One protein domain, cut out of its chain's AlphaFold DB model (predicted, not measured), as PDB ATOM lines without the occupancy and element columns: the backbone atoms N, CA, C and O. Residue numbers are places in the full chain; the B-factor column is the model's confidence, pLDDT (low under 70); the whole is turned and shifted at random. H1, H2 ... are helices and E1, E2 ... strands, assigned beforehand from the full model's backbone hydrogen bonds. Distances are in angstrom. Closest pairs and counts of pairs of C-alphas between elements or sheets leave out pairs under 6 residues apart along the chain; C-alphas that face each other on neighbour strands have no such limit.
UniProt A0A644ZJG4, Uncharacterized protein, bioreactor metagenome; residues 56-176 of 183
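Overview. This is residues 56 to 176 of the 183 residues of an uncharacterized protein of bioreactor metagenome (UniProt A0A644ZJG4). This is a long rod: one part is a twisted sheet of four long strands, E1, E4, E5 and E8, with the short helices H2 and H3 over one of its faces. Past one end of that sheet the strands carry on as two separate hairpin arms, E2 with E3 and E6 with E7, while the short helix H1 lies farther out from the sheet than H2. The printed part has 121 residues with three named helices and eight named strands, in the order H1 H2 H3 E1 E2 E3 E4 E5 E6 E7 E8; the class is mixed, helices and strands. The large sheet has the order E1 - E4 - E5 - E8, and it and both two-stranded sheets are antiparallel throughout. The whole is only just loose, close to extended, with a radius of gyration of the C-alphas of 20.1 A and spans of 66 by 22 by 18 A.

Along the chain. In the large sheet, E1 is residues 87 to 96, 30.0 A from first to last C-alpha, and begins at C-alpha 87 at (1.541, 30.819, 25.758). E4, residues 118 to 128, is the longest strand at 33.5 A. E5, residues 133 to 140, measures 23.1 A, and E8, residues 168 to 175, measures 22.3 A and ends at C-alpha 175 at (1.379, 15.315, 23.557). The shorter strands are E2, residues 101 to 103; E3, residues 110 to 112; E6, residues 144 to 148, 13.7 A; and E7, residues 161 to 165, 13.1 A. The helices are H1, residues 56 to 59, beginning at C-alpha 56 at (14.023, 28.300, 40.612); H2, residues 71 to 75, 8.6 A; and H3, residues 78 to 83, 10.5 A.

Arrangement. In the large sheet E1 and E8 are the edge strands. E1 and E4 are antiparallel at 167 degrees, with N 90 and O 124 within hydrogen-bond range at 2.9 A. E4 and E5 form a hairpin at 171 degrees, with N 125 and O 137 at 2.9 A. E5 and E8 are antiparallel at 165 degrees, with N 136 and O 172 at 2.9 A. H2 and H3 are on the same face of this sheet, at heights of 6.4 A and 7.2 A over it. H2 lies over E4, but only just, with 3 of its 5 C-alphas there; the closest C-alphas of the two are those of Pro 71 and Tyr 124, 5.7 A apart. H3 lies over E5, only just, with 3 of its 6 C-alphas there, and runs slantwise to the strands, at 52 degrees to E5 on the local plane. The closest C-alphas of H3 and E8 are those of Ala 79 and Ala 174, 5.0 A. H2 and H3 touch only at the corner by their link, Ala 73 to Gly 80 being the closest C-alphas at 6.1 A. H1 is not on the sheet, and it is only just apart from H2, the closest C-alphas being 8.0 A apart. The hairpin E2 and E3 has N 102 and O 111 at 2.9 A, and the hairpin E6 and E7 has N 147 and O 162 at 2.9 A. E2 and E3 are both apart from E6 and E7. E7 runs on into E8 across a break of 2 residues, at 29 degrees. O i to N i+4 pairs within range number 0 of 1 in H2 and 0 of 2 in H3, against 2 of 2 and 3 of 3 for O i to N i+3; H1 is too short for an i+4 pair.

Size, cuts and confidence. The C-alphas farthest apart are those of Gly 107 and Asp 131, 66.3 A. The printed part has no cut. The links H1 to H2, 11 residues, and E6 to E7, 12 residues, are long. The mean pLDDT of the printed part is 91.4, and no printed residue is under 70.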
ATOM      1  N   ARG A  56      14.803  29.215  39.773       90.19
ATOM      2  CA  ARG A  56      14.023  28.300  40.612       90.19
ATOM      3  C   ARG A  56      14.619  26.895  40.643       90.19
ATOM      4  O   ARG A  56      14.732  26.321  41.721       90.19
ATOM      5  N   GLY A  57      15.017  26.358  39.488       89.38
ATOM      6  CA  GLY A  57      15.664  25.050  39.411       89.38
ATOM      7  C   GLY A  57      16.940  25.001  40.245       89.38
ATOM      8  O   GLY A  57      17.120  24.069  41.024       89.38
ATOM      9  N   ASN A  58      17.755  26.053  40.181       90.69
ATOM     10  CA  ASN A  58      18.924  26.229  41.038       90.69
ATOM     11  C   ASN A  58      18.564  26.296  42.526       90.69
ATOM     12  O   ASN A  58      19.158  25.581  43.329       90.69
ATOM     13  N   ALA A  59      17.571  27.110  42.901       89.62
ATOM     14  CA  ALA A  59      17.136  27.242  44.294       89.62
ATOM     15  C   ALA A  59      16.613  25.919  44.892       89.62
ATOM     16  O   ALA A  59      16.684  25.716  46.101       89.62
ATOM     17  N   LEU A  60      16.114  25.011  44.049       89.19
ATOM     18  CA  LEU A  60      15.637  23.679  44.428       89.19
ATOM     19  C   LEU A  60      16.694  22.575  44.250       89.19
ATOM     20  O   LEU A  60      16.364  21.394  44.354       89.19
ATOM     21  N   GLY A  61      17.951  22.921  43.954       86.81
ATOM     22  CA  GLY A  61      19.027  21.945  43.762       86.81
ATOM     23  C   GLY A  61      18.825  21.026  42.551       86.81
ATOM     24  O   GLY A  61      19.213  19.862  42.586       86.81
ATOM     25  N   GLY A  62      18.172  21.512  41.494       82.06
ATOM     26  CA  GLY A  62      17.896  20.758  40.267       82.06
ATOM     27  C   GLY A  62      16.676  19.831  40.338       82.06
ATOM     28  O   GLY A  62      16.405  19.102  39.382       82.06
ATOM     29  N   ALA A  63      15.904  19.859  41.429       82.50
ATOM     30  CA  ALA A  63      14.756  18.976  41.662       82.50
ATOM     31  C   ALA A  63      13.485  19.372  40.873       82.50
ATOM     32  O   ALA A  63      12.416  19.580  41.445       82.50
ATOM     33  N   MET A  64      13.594  19.462  39.545       83.75
ATOM     34  CA  MET A  64      12.539  19.986  38.664       83.75
ATOM     35  C   MET A  64      11.929  18.947  37.709       83.75
ATOM     36  O   MET A  64      10.905  19.213  37.092       83.75
ATOM     37  N   VAL A  65      12.485  17.733  37.614       81.44
ATOM     38  CA  VAL A  65      12.027  16.696  36.654       81.44
ATOM     39  C   VAL A  65      10.532  16.350  36.805       81.44
ATOM     40  O   VAL A  65       9.855  16.082  35.813       81.44
ATOM     41  N   GLY A  66      10.009  16.375  38.038       77.19
ATOM     42  CA  GLY A  66       8.596  16.116  38.354       77.19
ATOM     43  C   GLY A  66       7.750  17.368  38.619       77.19
ATOM     44  O   GLY A  66       6.593  17.240  39.014       77.19
ATOM     45  N   ARG A  67       8.313  18.571  38.462       77.31
ATOM     46  CA  ARG A  67       7.638  19.854  38.708       77.31
ATOM     47  C   ARG A  67       7.756  20.721  37.460       77.31
ATOM     48  O   ARG A  67       8.771  21.373  37.250       77.31
ATOM     49  N   ALA A  68       6.717  20.679  36.631       80.12
ATOM     50  CA  ALA A  68       6.687  21.319  35.320       80.12
ATOM     51  C   ALA A  68       5.625  22.424  35.219       80.12
ATOM     52  O   ALA A  68       4.859  22.504  34.266       80.12
ATOM     53  N   ASP A  69       5.572  23.274  36.236       85.94
ATOM     54  CA  ASP A  69       4.669  24.420  36.353       85.94
ATOM     55  C   ASP A  69       5.239  25.715  35.736       85.94
ATOM     56  O   ASP A  69       4.585  26.754  35.783       85.94
ATOM     57  N   ASP A  70       6.428  25.665  35.120       92.62
ATOM     58  CA  ASP A  70       7.029  26.784  34.386       92.62
ATOM     59  C   ASP A  70       7.807  26.324  33.127       92.62
ATOM     60  O   ASP A  70       8.206  25.157  33.033       92.62
ATOM     61  N   PRO A  71       8.026  27.206  32.125       94.81
ATOM     62  CA  PRO A  71       8.649  26.835  30.850       94.81
ATOM     63  C   PRO A  71      10.052  26.220  30.945       94.81
ATOM     64  O   PRO A  71      10.481  25.563  29.992       94.81
ATOM     65  N   SER A  72      10.768  26.381  32.069       93.44
ATOM     66  CA  SER A  72      12.081  25.747  32.257       93.44
ATOM     67  C   SER A  72      12.008  24.217  32.336       93.44
ATOM     68  O   SER A  72      13.029  23.550  32.164       93.44
ATOM     69  N   ALA A  73      10.803  23.639  32.459       93.25
ATOM     70  CA  ALA A  73      10.552  22.209  32.275       93.25
ATOM     71  C   ALA A  73      11.150  21.658  30.967       93.25
ATOM     72  O   ALA A  73      11.625  20.526  30.948       93.25
ATOM     73  N   LEU A  74      11.236  22.469  29.904       93.88
ATOM     74  CA  LEU A  74      11.880  22.101  28.634       93.88
ATOM     75  C   LEU A  74      13.345  21.653  28.775       93.88
ATOM     76  O   LEU A  74      13.834  20.918  27.921       93.88
ATOM     77  N   ALA A  75      14.058  22.083  29.820       92.62
ATOM     78  CA  ALA A  75      15.455  21.713  30.040       92.62
ATOM     79  C   ALA A  75      15.638  20.283  30.577       92.62
ATOM     80  O   ALA A  75      16.685  19.663  30.354       92.62
ATOM     81  N   LEU A  76      14.634  19.778  31.303       90.38
ATOM     82  CA  LEU A  76      14.725  18.552  32.101       90.38
ATOM     83  C   LEU A  76      13.675  17.508  31.716       90.38
ATOM     84  O   LEU A  76      13.999  16.327  31.641       90.38
ATOM     85  N   ASN A  77      12.435  17.931  31.476       92.25
ATOM     86  CA  ASN A  77      11.318  17.075  31.097       92.25
ATOM     87  C   ASN A  77      10.324  17.832  30.187       92.25
ATOM     88  O   ASN A  77       9.352  18.416  30.683       92.25
ATOM     89  N   PRO A  78      10.535  17.820  28.856       91.62
ATOM     90  CA  PRO A  78       9.664  18.509  27.905       91.62
ATOM     91  C   PRO A  78       8.197  18.078  27.963       91.62
ATOM     92  O   PRO A  78       7.332  18.916  27.737       91.62
ATOM     93  N   ALA A  79       7.888  16.829  28.329       91.81
ATOM     94  CA  ALA A  79       6.506  16.358  28.461       91.81
ATOM     95  C   ALA A  79       5.702  17.148  29.508       91.81
ATOM     96  O   ALA A  79       4.482  17.301  29.411       91.81
ATOM     97  N   GLY A  80       6.402  17.699  30.502       91.00
ATOM     98  CA  GLY A  80       5.816  18.495  31.567       91.00
ATOM     99  C   GLY A  80       5.148  19.791  31.097       91.00
ATOM    100  O   GLY A  80       4.253  20.280  31.781       91.00
ATOM    101  N   ILE A  81       5.492  20.317  29.912       94.25
ATOM    102  CA  ILE A  81       4.892  21.561  29.395       94.25
ATOM    103  C   ILE A  81       3.387  21.442  29.124       94.25
ATOM    104  O   ILE A  81       2.713  22.462  29.017       94.25
ATOM    105  N   THR A  82       2.847  20.220  29.061       93.75
ATOM    106  CA  THR A  82       1.398  19.957  28.982       93.75
ATOM    107  C   THR A  82       0.617  20.494  30.189       93.75
ATOM    108  O   THR A  82      -0.599  20.652  30.115       93.75
ATOM    109  N   GLN A  83       1.302  20.816  31.291       91.81
ATOM    110  CA  GLN A  83       0.723  21.423  32.493       91.81
ATOM    111  C   GLN A  83       0.687  22.961  32.436       91.81
ATOM    112  O   GLN A  83       0.147  23.591  33.344       91.81
ATOM    113  N   ILE A  84       1.241  23.574  31.383       93.56
ATOM    114  CA  ILE A  84       1.351  25.029  31.222       93.56
ATOM    115  C   ILE A  84       0.342  25.479  30.153       93.56
ATOM    116  O   ILE A  84       0.615  25.341  28.956       93.56
ATOM    117  N   PRO A  85      -0.838  25.995  30.538       93.69
ATOM    118  CA  PRO A  85      -1.850  26.406  29.574       93.69
ATOM    119  C   PRO A  85      -1.452  27.691  28.833       93.69
ATOM    120  O   PRO A  85      -0.796  28.578  29.381       93.69
ATOM    121  N   GLY A  86      -1.909  27.821  27.587       95.06
ATOM    122  CA  GLY A  86      -1.702  29.024  26.778       95.06
ATOM    123  C   GLY A  86      -0.264  29.212  26.285       95.06
ATOM    124  O   GLY A  86       0.423  28.254  25.943       95.06
ATOM    125  N   SER A  87       0.171  30.470  26.157       97.25
ATOM    126  CA  SER A  87       1.541  30.819  25.758       97.25
ATOM    127  C   SER A  87       2.303  31.384  26.946       97.25
ATOM    128  O   SER A  87       1.803  32.290  27.611       97.25
ATOM    129  N   SER A  88       3.513  30.891  27.183       97.00
ATOM    130  CA  SER A  88       4.363  31.347  28.278       97.00
ATOM    131  C   SER A  88       5.792  31.563  27.798       97.00
ATOM    132  O   SER A  88       6.326  30.788  27.005       97.00
ATOM    133  N   LEU A  89       6.400  32.652  28.262       97.19
ATOM    134  CA  LEU A  89       7.774  33.034  27.969       97.19
ATOM    135  C   LEU A  89       8.504  33.202  29.298       97.19
ATOM    136  O   LEU A  89       8.016  33.888  30.194       97.19
ATOM    137  N   MET A  90       9.683  32.606  29.410       96.12
ATOM    138  CA  MET A  90      10.520  32.695  30.596       96.12
ATOM    139  C   MET A  90      11.965  32.951  30.197       96.12
ATOM    140  O   MET A  90      12.481  32.352  29.256       96.12
ATOM    141  N   THR A  91      12.635  33.810  30.954       96.06
ATOM    142  CA  THR A  91      14.075  34.017  30.849       96.06
ATOM    143  C   THR A  91      14.704  34.065  32.234       96.06
ATOM    144  O   THR A  91      14.068  34.488  33.201       96.06
ATOM    145  N   SER A  92      15.946  33.609  32.336       93.69
ATOM    146  CA  SER A  92      16.775  33.750  33.529       93.69
ATOM    147  C   SER A  92      18.244  33.851  33.135       93.69
ATOM    148  O   SER A  92      18.611  33.465  32.029       93.69
ATOM    149  N   ALA A  93      19.089  34.324  34.044       93.25
ATOM    150  CA  ALA A  93      20.535  34.263  33.886       93.25
ATOM    151  C   ALA A  93      21.178  33.809  35.197       93.25
ATOM    152  O   ALA A  93      20.856  34.342  36.261       93.25
ATOM    153  N   GLY A  94      22.068  32.827  35.103       92.25
ATOM    154  CA  GLY A  94      22.937  32.387  36.186       92.25
ATOM    155  C   GLY A  94      24.306  33.055  36.115       92.25
ATOM    156  O   GLY A  94      24.778  33.398  35.029       92.25
ATOM    157  N   PHE A  95      24.955  33.222  37.267       91.69
ATOM    158  CA  PHE A  95      26.342  33.677  37.357       91.69
ATOM    159  C   PHE A  95      27.201  32.549  37.913       91.69
ATOM    160  O   PHE A  95      26.988  32.094  39.036       91.69
ATOM    161  N   LEU A  96      28.181  32.113  37.127       90.81
ATOM    162  CA  LEU A  96      29.113  31.060  37.499       90.81
ATOM    163  C   LEU A  96      30.482  31.679  37.795       90.81
ATOM    164  O   LEU A  96      31.093  32.296  36.923       90.81
ATOM    165  N   LEU A  97      30.946  31.501  39.032       91.12
ATOM    166  CA  LEU A  97      32.211  32.023  39.555       91.12
ATOM    167  C   LEU A  97      33.106  30.841  39.971       91.12
ATOM    168  O   LEU A  97      33.117  30.473  41.150       91.12
ATOM    169  N   PRO A  98      33.780  30.160  39.026       88.00
ATOM    170  CA  PRO A  98      34.690  29.079  39.369       88.00
ATOM    171  C   PRO A  98      35.886  29.612  40.157       88.00
ATOM    172  O   PRO A  98      36.497  30.612  39.795       88.00
ATOM    173  N   TYR A  99      36.243  28.885  41.208       89.00
ATOM    174  CA  TYR A  99      37.478  29.074  41.953       89.00
ATOM    175  C   TYR A  99      38.110  27.704  42.197       89.00
ATOM    176  O   TYR A  99      37.420  26.685  42.294       89.00
ATOM    177  N   GLY A 100      39.432  27.661  42.290       89.75
ATOM    178  CA  GLY A 100      40.135  26.419  42.559       89.75
ATOM    179  C   GLY A 100      41.623  26.636  42.755       89.75
ATOM    180  O   GLY A 100      42.224  27.486  42.104       89.75
ATOM    181  N   THR A 101      42.208  25.817  43.618       91.31
ATOM    182  CA  THR A 101      43.638  25.816  43.921       91.31
ATOM    183  C   THR A 101      44.218  24.475  43.512       91.31
ATOM    184  O   THR A 101      43.680  23.425  43.869       91.31
ATOM    185  N   VAL A 102      45.332  24.492  42.786       91.12
ATOM    186  CA  VAL A 102      46.096  23.277  42.486       91.12
ATOM    187  C   VAL A 102      47.332  23.267  43.366       91.12
ATOM    188  O   VAL A 102      48.063  24.254  43.421       91.12
ATOM    189  N   SER A 103      47.579  22.150  44.044       91.12
ATOM    190  CA  SER A 103      48.748  21.953  44.898       91.12
ATOM    191  C   SER A 103      49.557  20.736  44.461       91.12
ATOM    192  O   SER A 103      49.021  19.740  43.971       91.12
ATOM    193  N   VAL A 104      50.875  20.822  44.630       88.56
ATOM    194  CA  VAL A 104      51.778  19.696  44.381       88.56
ATOM    195  C   VAL A 104      51.814  18.810  45.621       88.56
ATOM    196  O   VAL A 104      52.175  19.262  46.712       88.56
ATOM    197  N   ALA A 105      51.478  17.530  45.456       85.00
ATOM    198  CA  ALA A 105      51.535  16.552  46.537       85.00
ATOM    199  C   ALA A 105      52.951  16.489  47.139       85.00
ATOM    200  O   ALA A 105      53.925  16.229  46.437       85.00
ATOM    201  N   GLY A 106      53.064  16.764  48.443       80.69
ATOM    202  CA  GLY A 106      54.338  16.765  49.172       80.69
ATOM    203  C   GLY A 106      55.280  17.938  48.866       80.69
ATOM    204  O   GLY A 106      56.365  17.987  49.435       80.69
ATOM    205  N   GLY A 107      54.890  18.878  47.996       71.56
ATOM    206  CA  GLY A 107      55.771  19.940  47.496       71.56
ATOM    207  C   GLY A 107      55.580  21.319  48.129       71.56
ATOM    208  O   GLY A 107      56.377  22.208  47.856       71.56
ATOM    209  N   GLY A 108      54.528  21.540  48.926       82.69
ATOM    210  CA  GLY A 108      54.245  22.832  49.581       82.69
ATOM    211  C   GLY A 108      53.917  24.003  48.638       82.69
ATOM    212  O   GLY A 108      53.589  25.086  49.110       82.69
ATOM    213  N   ILE A 109      53.982  23.795  47.320       87.94
ATOM    214  CA  ILE A 109      53.662  24.784  46.288       87.94
ATOM    215  C   ILE A 109      52.197  24.618  45.883       87.94
ATOM    216  O   ILE A 109      51.754  23.512  45.551       87.94
ATOM    217  N   SER A 110      51.465  25.730  45.867       91.31
ATOM    218  CA  SER A 110      50.104  25.820  45.348       91.31
ATOM    219  C   SER A 110      49.930  27.049  44.461       91.31
ATOM    220  O   SER A 110      50.664  28.030  44.577       91.31
ATOM    221  N   THR A 111      48.964  26.994  43.552       92.69
ATOM    222  CA  THR A 111      48.592  28.113  42.684       92.69
ATOM    223  C   THR A 111      47.080  28.143  42.552       92.69
ATOM    224  O   THR A 111      46.458  27.121  42.248       92.69
ATOM    225  N   ASP A 112      46.512  29.319  42.779       92.50
ATOM    226  CA  ASP A 112      45.101  29.590  42.556       92.50
ATOM    227  C   ASP A 112      44.830  29.861  41.071       92.50
ATOM    228  O   ASP A 112      45.691  30.346  40.330       92.50
ATOM    229  N   GLN A 113      43.627  29.516  40.625       92.31
ATOM    230  CA  GLN A 113      43.119  29.948  39.326       92.31
ATOM    231  C   GLN A 113      42.905  31.465  39.318       92.31
ATOM    232  O   GLN A 113      42.586  32.063  40.343       92.31
ATOM    233  N   ASN A 114      43.045  32.081  38.146       92.00
ATOM    234  CA  ASN A 114      42.626  33.460  37.939       92.00
ATOM    235  C   ASN A 114      41.104  33.556  38.063       92.00
ATOM    236  O   ASN A 114      40.381  32.715  37.519       92.00
ATOM    237  N   ASP A 115      40.626  34.636  38.677       89.06
ATOM    238  CA  ASP A 115      39.198  34.913  38.762       89.06
ATOM    239  C   ASP A 115      38.585  35.034  37.363       89.06
ATOM    240  O   ASP A 115      39.000  35.840  36.519       89.06
ATOM    241  N   ARG A 116      37.563  34.218  37.113       87.31
ATOM    242  CA  ARG A 116      36.751  34.256  35.899       87.31
ATOM    243  C   ARG A 116      35.287  34.184  36.284       87.31
ATOM    244  O   ARG A 116      34.911  33.448  37.187       87.31
ATOM    245  N   SER A 117      34.468  34.927  35.555       91.19
ATOM    246  CA  SER A 117      33.024  34.960  35.753       91.19
ATOM    247  C   SER A 117      32.342  34.664  34.433       91.19
ATOM    248  O   SER A 117      32.683  35.261  33.411       91.19
ATOM    249  N   PHE A 118      31.367  33.767  34.463       91.44
ATOM    250  CA  PHE A 118      30.582  33.382  33.299       91.44
ATOM    251  C   PHE A 118      29.109  33.672  33.557       91.44
ATOM    252  O   PHE A 118      28.622  33.536  34.681       91.44
ATOM    253  N   ILE A 119      28.402  34.075  32.505       92.44
ATOM    254  CA  ILE A 119      26.959  34.302  32.546       92.44
ATOM    255  C   ILE A 119      26.301  33.188  31.743       92.44
ATOM    256  O   ILE A 119      26.696  32.924  30.609       92.44
ATOM    257  N   LEU A 120      25.292  32.556  32.331       93.69
ATOM    258  CA  LEU A 120      24.535  31.462  31.732       93.69
ATOM    259  C   LEU A 120      23.101  31.939  31.478       93.69
ATOM    260  O   LEU A 120      22.266  31.846  32.379       93.69
ATOM    261  N   PRO A 121      22.814  32.541  30.308       93.94
ATOM    262  CA  PRO A 121      21.471  32.983  29.968       93.94
ATOM    263  C   PRO A 121      20.610  31.822  29.471       93.94
ATOM    264  O   PRO A 121      21.050  30.970  28.693       93.94
ATOM    265  N   ASN A 122      19.342  31.857  29.872       95.50
ATOM    266  CA  ASN A 122      18.349  30.849  29.550       95.50
ATOM    267  C   ASN A 122      17.099  31.552  29.012       95.50
ATOM    268  O   ASN A 122      16.648  32.566  29.559       95.50
ATOM    269  N   LEU A 123      16.519  30.999  27.954       97.31
ATOM    270  CA  LEU A 123      15.293  31.479  27.329       97.31
ATOM    271  C   LEU A 123      14.402  30.287  26.994       97.31
ATOM    272  O   LEU A 123      14.841  29.341  26.347       97.31
ATOM    273  N   TYR A 124      13.139  30.351  27.388       97.44
ATOM    274  CA  TYR A 124      12.163  29.295  27.166       97.44
ATOM    275  C   TYR A 124      10.853  29.888  26.682       97.44
ATOM    276  O   TYR A 124      10.363  30.864  27.247       97.44
ATOM    277  N   TYR A 125      10.260  29.258  25.680       97.75
ATOM    278  CA  TYR A 125       8.928  29.582  25.201       97.75
ATOM    279  C   TYR A 125       8.102  28.306  25.089       97.75
ATOM    280  O   TYR A 125       8.571  27.313  24.533       97.75
ATOM    281  N   THR A 126       6.872  28.336  25.587       97.75
ATOM    282  CA  THR A 126       5.890  27.262  25.426       97.75
ATOM    283  C   THR A 126       4.594  27.819  24.860       97.75
ATOM    284  O   THR A 126       4.213  28.962  25.118       97.75
ATOM    285  N   ARG A 127       3.906  26.999  24.068       97.19
ATOM    286  CA  ARG A 127       2.609  27.319  23.488       97.19
ATOM    287  C   ARG A 127       1.732  26.082  23.426       97.19
ATOM    288  O   ARG A 127       2.042  25.126  22.719       97.19
ATOM    289  N   GLN A 128       0.585  26.161  24.080       96.88
ATOM    290  CA  GLN A 128      -0.530  25.260  23.855       96.88
ATOM    291  C   GLN A 128      -1.104  25.503  22.453       96.88
ATOM    292  O   GLN A 128      -1.570  26.600  22.136       96.88
ATOM    293  N   MET A 129      -1.035  24.487  21.596       95.88
ATOM    294  CA  MET A 129      -1.576  24.530  20.235       95.88
ATOM    295  C   MET A 129      -3.005  23.984  20.174       95.88
ATOM    296  O   MET A 129      -3.782  24.406  19.323       95.88
ATOM    297  N   SER A 130      -3.345  23.046  21.061       93.62
ATOM    298  CA  SER A 130      -4.687  22.473  21.223       93.62
ATOM    299  C   SER A 130      -4.868  21.921  22.644       93.62
ATOM    300  O   SER A 130      -3.965  22.029  23.470       93.62
ATOM    301  N   ASP A 131      -5.999  21.273  22.930       91.25
ATOM    302  CA  ASP A 131      -6.260  20.624  24.229       91.25
ATOM    303  C   ASP A 131      -5.325  19.441  24.527       91.25
ATOM    304  O   ASP A 131      -5.211  19.013  25.676       91.25
ATOM    305  N   SER A 132      -4.648  18.911  23.502       92.88
ATOM    306  CA  SER A 132      -3.743  17.765  23.635       92.88
ATOM    307  C   SER A 132      -2.317  18.027  23.150       92.88
ATOM    308  O   SER A 132      -1.439  17.230  23.455       92.88
ATOM    309  N   LEU A 133      -2.041  19.127  22.443       95.44
ATOM    310  CA  LEU A 133      -0.735  19.373  21.822       95.44
ATOM    311  C   LEU A 133      -0.098  20.676  22.303       95.44
ATOM    312  O   LEU A 133      -0.705  21.746  22.212       95.44
ATOM    313  N   TRP A 134       1.166  20.578  22.708       96.88
ATOM    314  CA  TRP A 134       2.011  21.698  23.092       96.88
ATOM    315  C   TRP A 134       3.280  21.732  22.260       96.88
ATOM    316  O   TRP A 134       3.890  20.706  21.966       96.88
ATOM    317  N   PHE A 135       3.703  22.943  21.939       97.44
ATOM    318  CA  PHE A 135       5.009  23.237  21.384       97.44
ATOM    319  C   PHE A 135       5.852  23.954  22.430       97.44
ATOM    320  O   PHE A 135       5.342  24.779  23.192       97.44
ATOM    321  N   GLY A 136       7.151  23.688  22.443       97.19
ATOM    322  CA  GLY A 136       8.080  24.472  23.232       97.19
ATOM    323  C   GLY A 136       9.459  24.546  22.608       97.19
ATOM    324  O   GLY A 136       9.881  23.663  21.868       97.19
ATOM    325  N   ILE A 137      10.170  25.621  22.911       97.88
ATOM    326  CA  ILE A 137      11.552  25.822  22.500       97.88
ATOM    327  C   ILE A 137      12.342  26.418  23.659       97.88
ATOM    328  O   ILE A 137      11.932  27.404  24.267       97.88
ATOM    329  N   GLY A 138      13.463  25.782  23.982       96.94
ATOM    330  CA  GLY A 138      14.405  26.250  24.992       96.94
ATOM    331  C   GLY A 138      15.761  26.566  24.377       96.94
ATOM    332  O   GLY A 138      16.245  25.819  23.529       96.94
ATOM    333  N   VAL A 139      16.387  27.646  24.826       97.25
ATOM    334  CA  VAL A 139      17.768  28.021  24.528       97.25
ATOM    335  C   VAL A 139      18.492  28.182  25.856       97.25
ATOM    336  O   VAL A 139      18.101  29.003  26.682       97.25
ATOM    337  N   MET A 140      19.511  27.361  26.088       95.19
ATOM    338  CA  MET A 140      20.253  27.324  27.353       95.19
ATOM    339  C   MET A 140      21.645  26.727  27.141       95.19
ATOM    340  O   MET A 140      21.907  26.123  26.103       95.19
ATOM    341  N   SER A 141      22.517  26.809  28.141       94.38
ATOM    342  CA  SER A 141      23.804  26.100  28.132       94.38
ATOM    343  C   SER A 141      23.686  24.797  28.923       94.38
ATOM    344  O   SER A 141      23.300  24.821  30.086       94.38
ATOM    345  N   ARG A 142      24.009  23.650  28.312       91.56
ATOM    346  CA  ARG A 142      24.025  22.339  29.008       91.56
ATOM    347  C   ARG A 142      25.422  21.927  29.454       91.56
ATOM    348  O   ARG A 142      25.571  21.099  30.348       91.56
ATOM    349  N   PHE A 143      26.434  22.508  28.823       92.06
ATOM    350  CA  PHE A 143      27.836  22.210  29.053       92.06
ATOM    351  C   PHE A 143      28.649  23.502  29.071       92.06
ATOM    352  O   PHE A 143      28.422  24.400  28.259       92.06
ATOM    353  N   GLY A 144      29.610  23.596  29.973       92.06
ATOM    354  CA  GLY A 144      30.537  24.707  30.023       92.06
ATOM    355  C   GLY A 144      31.556  24.541  31.136       92.06
ATOM    356  O   GLY A 144      31.274  23.951  32.178       92.06
ATOM    357  N   LEU A 145      32.761  25.037  30.888       89.75
ATOM    358  CA  LEU A 145      33.859  25.036  31.844       89.75
ATOM    359  C   LEU A 145      34.844  26.134  31.460       89.75
ATOM    360  O   LEU A 145      35.163  26.286  30.285       89.75
ATOM    361  N   GLY A 146      35.369  26.851  32.443       89.88
ATOM    362  CA  GLY A 146      36.461  27.789  32.239       89.88
ATOM    363  C   GLY A 146      37.492  27.633  33.339       89.88
ATOM    364  O   GLY A 146      37.152  27.752  34.512       89.88
ATOM    365  N   THR A 147      38.735  27.361  32.957       89.50
ATOM    366  CA  THR A 147      39.895  27.364  33.848       89.50
ATOM    367  C   THR A 147      40.985  28.236  33.241       89.50
ATOM    368  O   THR A 147      41.243  28.194  32.036       89.50
ATOM    369  N   ASP A 148      41.603  29.064  34.072       91.75
ATOM    370  CA  ASP A 148      42.642  30.011  33.673       91.75
ATOM    371  C   ASP A 148      43.631  30.128  34.833       91.75
ATOM    372  O   ASP A 148      43.218  30.352  35.966       91.75
ATOM    373  N   PHE A 149      44.921  29.942  34.572       93.12
ATOM    374  CA  PHE A 149      45.981  30.045  35.581       93.12
ATOM    375  C   PHE A 149      46.954  31.190  35.243       93.12
ATOM    376  O   PHE A 149      46.970  31.669  34.107       93.12
ATOM    377  N   PRO A 150      47.782  31.659  36.195       91.94
ATOM    378  CA  PRO A 150      48.893  32.577  35.922       91.94
ATOM    379  C   PRO A 150      49.922  31.990  34.942       91.94
ATOM    380  O   PRO A 150      50.122  30.780  34.895       91.94
ATOM    381  N   ALA A 151      50.584  32.821  34.126       90.25
ATOM    382  CA  ALA A 151      51.447  32.340  33.024       90.25
ATOM    383  C   ALA A 151      52.713  31.623  33.502       90.25
ATOM    384  O   ALA A 151      53.265  30.762  32.815       90.25
ATOM    385  N   ASP A 152      53.151  31.961  34.703       89.94
ATOM    386  CA  ASP A 152      54.353  31.480  35.360       89.94
ATOM    387  C   ASP A 152      54.094  30.325  36.343       89.94
ATOM    388  O   ASP A 152      55.038  29.849  36.979       89.94
ATOM    389  N   TRP A 153      52.864  29.801  36.428       92.31
ATOM    390  CA  TRP A 153      52.534  28.740  37.384       92.31
ATOM    391  C   TRP A 153      53.310  27.432  37.146       92.31
ATOM    392  O   TRP A 153      53.822  27.147  36.054       92.31
ATOM    393  N   PHE A 154      53.410  26.601  38.189       90.06
ATOM    394  CA  PHE A 154      54.221  25.375  38.159       90.06
ATOM    395  C   PHE A 154      53.720  24.337  37.139       90.06
ATOM    396  O   PHE A 154      54.514  23.553  36.624       90.06
ATOM    397  N   GLY A 155      52.423  24.336  36.816       88.12
ATOM    398  CA  GLY A 155      51.804  23.418  35.858       88.12
ATOM    399  C   GLY A 155      51.696  23.951  34.425       88.12
ATOM    400  O   GLY A 155      51.055  23.300  33.602       88.12
ATOM    401  N   ARG A 156      52.327  25.092  34.104       88.94
ATOM    402  CA  ARG A 156      52.181  25.815  32.818       88.94
ATOM    403  C   ARG A 156      52.429  24.997  31.554       88.94
ATOM    404  O   ARG A 156      51.875  25.316  30.510       88.94
ATOM    405  N   TYR A 157      53.245  23.946  31.632       88.94
ATOM    406  CA  TYR A 157      53.517  23.068  30.490       88.94
ATOM    407  C   TYR A 157      52.421  22.018  30.248       88.94
ATOM    408  O   TYR A 157      52.418  21.389  29.197       88.94
ATOM    409  N   ASN A 158      51.496  21.832  31.197       87.38
ATOM    410  CA  ASN A 158      50.372  20.900  31.078       87.38
ATOM    411  C   ASN A 158      49.078  21.617  30.686       87.38
ATOM    412  O   ASN A 158      48.343  21.151  29.822       87.38
ATOM    413  N   SER A 159      48.778  22.736  31.345       83.94
ATOM    414  CA  SER A 159      47.586  23.535  31.070       83.94
ATOM    415  C   SER A 159      47.834  24.987  31.461       83.94
ATOM    416  O   SER A 159      48.591  25.275  32.383       83.94
ATOM    417  N   TYR A 160      47.198  25.908  30.754       86.88
ATOM    418  CA  TYR A 160      47.236  27.336  31.071       86.88
ATOM    419  C   TYR A 160      45.824  27.908  31.057       86.88
ATOM    420  O   TYR A 160      45.389  28.531  32.022       86.88
ATOM    421  N   ARG A 161      45.087  27.612  29.985       89.81
ATOM    422  CA  ARG A 161      43.687  27.973  29.818       89.81
ATOM    423  C   ARG A 161      42.932  26.838  29.147       89.81
ATOM    424  O   ARG A 161      43.371  26.353  28.106       89.81
ATOM    425  N   ALA A 162      41.787  26.464  29.703       89.25
ATOM    426  CA  ALA A 162      40.832  25.577  29.052       89.25
ATOM    427  C   ALA A 162      39.437  26.187  29.148       89.25
ATOM    428  O   ALA A 162      39.009  26.622  30.216       89.25
ATOM    429  N   MET A 163      38.736  26.242  28.019       90.69
ATOM    430  CA  MET A 163      37.430  26.880  27.932       90.69
ATOM    431  C   MET A 163      36.508  26.068  27.031       90.69
ATOM    432  O   MET A 163      36.875  25.710  25.914       90.69
ATOM    433  N   ILE A 164      35.325  25.766  27.549       90.94
ATOM    434  CA  ILE A 164      34.232  25.093  26.861       90.94
ATOM    435  C   ILE A 164      33.012  25.983  27.036       90.94
ATOM    436  O   ILE A 164      32.586  26.243  28.159       90.94
ATOM    437  N   GLU A 165      32.440  26.413  25.922       91.62
ATOM    438  CA  GLU A 165      31.181  27.143  25.874       91.62
ATOM    439  C   GLU A 165      30.220  26.377  24.972       91.62
ATOM    440  O   GLU A 165      30.615  25.843  23.933       91.62
ATOM    441  N   SER A 166      28.955  26.294  25.372       92.69
ATOM    442  CA  SER A 166      27.932  25.650  24.557       92.69
ATOM    443  C   SER A 166      26.645  26.449  24.574       92.69
ATOM    444  O   SER A 166      26.281  27.046  25.580       92.69
ATOM    445  N   VAL A 167      25.928  26.396  23.459       94.00
ATOM    446  CA  VAL A 167      24.548  26.861  23.365       94.00
ATOM    447  C   VAL A 167      23.725  25.694  22.851       94.00
ATOM    448  O   VAL A 167      24.032  25.097  21.823       94.00
ATOM    449  N   SER A 168      22.690  25.339  23.598       95.06
ATOM    450  CA  SER A 168      21.778  24.245  23.289       95.06
ATOM    451  C   SER A 168      20.416  24.811  22.928       95.06
ATOM    452  O   SER A 168      19.780  25.472  23.746       95.06
ATOM    453  N   VAL A 169      19.944  24.499  21.723       96.62
ATOM    454  CA  VAL A 169      18.594  24.836  21.254       96.62
ATOM    455  C   VAL A 169      17.760  23.560  21.240       96.62
ATOM    456  O   VAL A 169      18.161  22.562  20.650       96.62
ATOM    457  N   ASN A 170      16.630  23.571  21.941       93.88
ATOM    458  CA  ASN A 170      15.803  22.398  22.223       93.88
ATOM    459  C   ASN A 170      14.356  22.670  21.784       93.88
ATOM    460  O   ASN A 170      13.544  23.098  22.611       93.88
ATOM    461  N   PRO A 171      14.028  22.482  20.495       95.56
ATOM    462  CA  PRO A 171      12.646  22.470  20.032       95.56
ATOM    463  C   PRO A 171      11.980  21.143  20.419       95.56
ATOM    464  O   PRO A 171      12.561  20.076  20.232       95.56
ATOM    465  N   ASN A 172      10.763  21.204  20.946       94.75
ATOM    466  CA  ASN A 172      10.028  20.052  21.453       94.75
ATOM    467  C   ASN A 172       8.537  20.152  21.117       94.75
ATOM    468  O   ASN A 172       7.960  21.241  21.046       94.75
ATOM    469  N   LEU A 173       7.911  18.988  20.971       94.56
ATOM    470  CA  LEU A 173       6.463  18.819  20.945       94.56
ATOM    471  C   LEU A 173       6.093  17.867  22.076       94.56
ATOM    472  O   LEU A 173       6.721  16.822  22.214       94.56
ATOM    473  N   ALA A 174       5.084  18.230  22.860       93.06
ATOM    474  CA  ALA A 174       4.557  17.390  23.924       93.06
ATOM    475  C   ALA A 174       3.092  17.070  23.641       93.06
ATOM    476  O   ALA A 174       2.309  17.953  23.268       93.06
ATOM    477  N   TRP A 175       2.727  15.803  23.821       92.56
ATOM    478  CA  TRP A 175       1.379  15.315  23.557       92.56
ATOM    479  C   TRP A 175       0.743  14.786  24.842       92.56
ATOM    480  O   TRP A 175       1.272  13.894  25.499       92.56
ATOM    481  N   LYS A 176      -0.411  15.330  25.216       91.75
ATOM    482  CA  LYS A 176      -1.190  14.872  26.364       91.75
ATOM    483  C   LYS A 176      -2.056  13.684  25.939       91.75
ATOM    484  O   LYS A 176      -3.088  13.867  25.295       91.75
TER     485      LYS A 176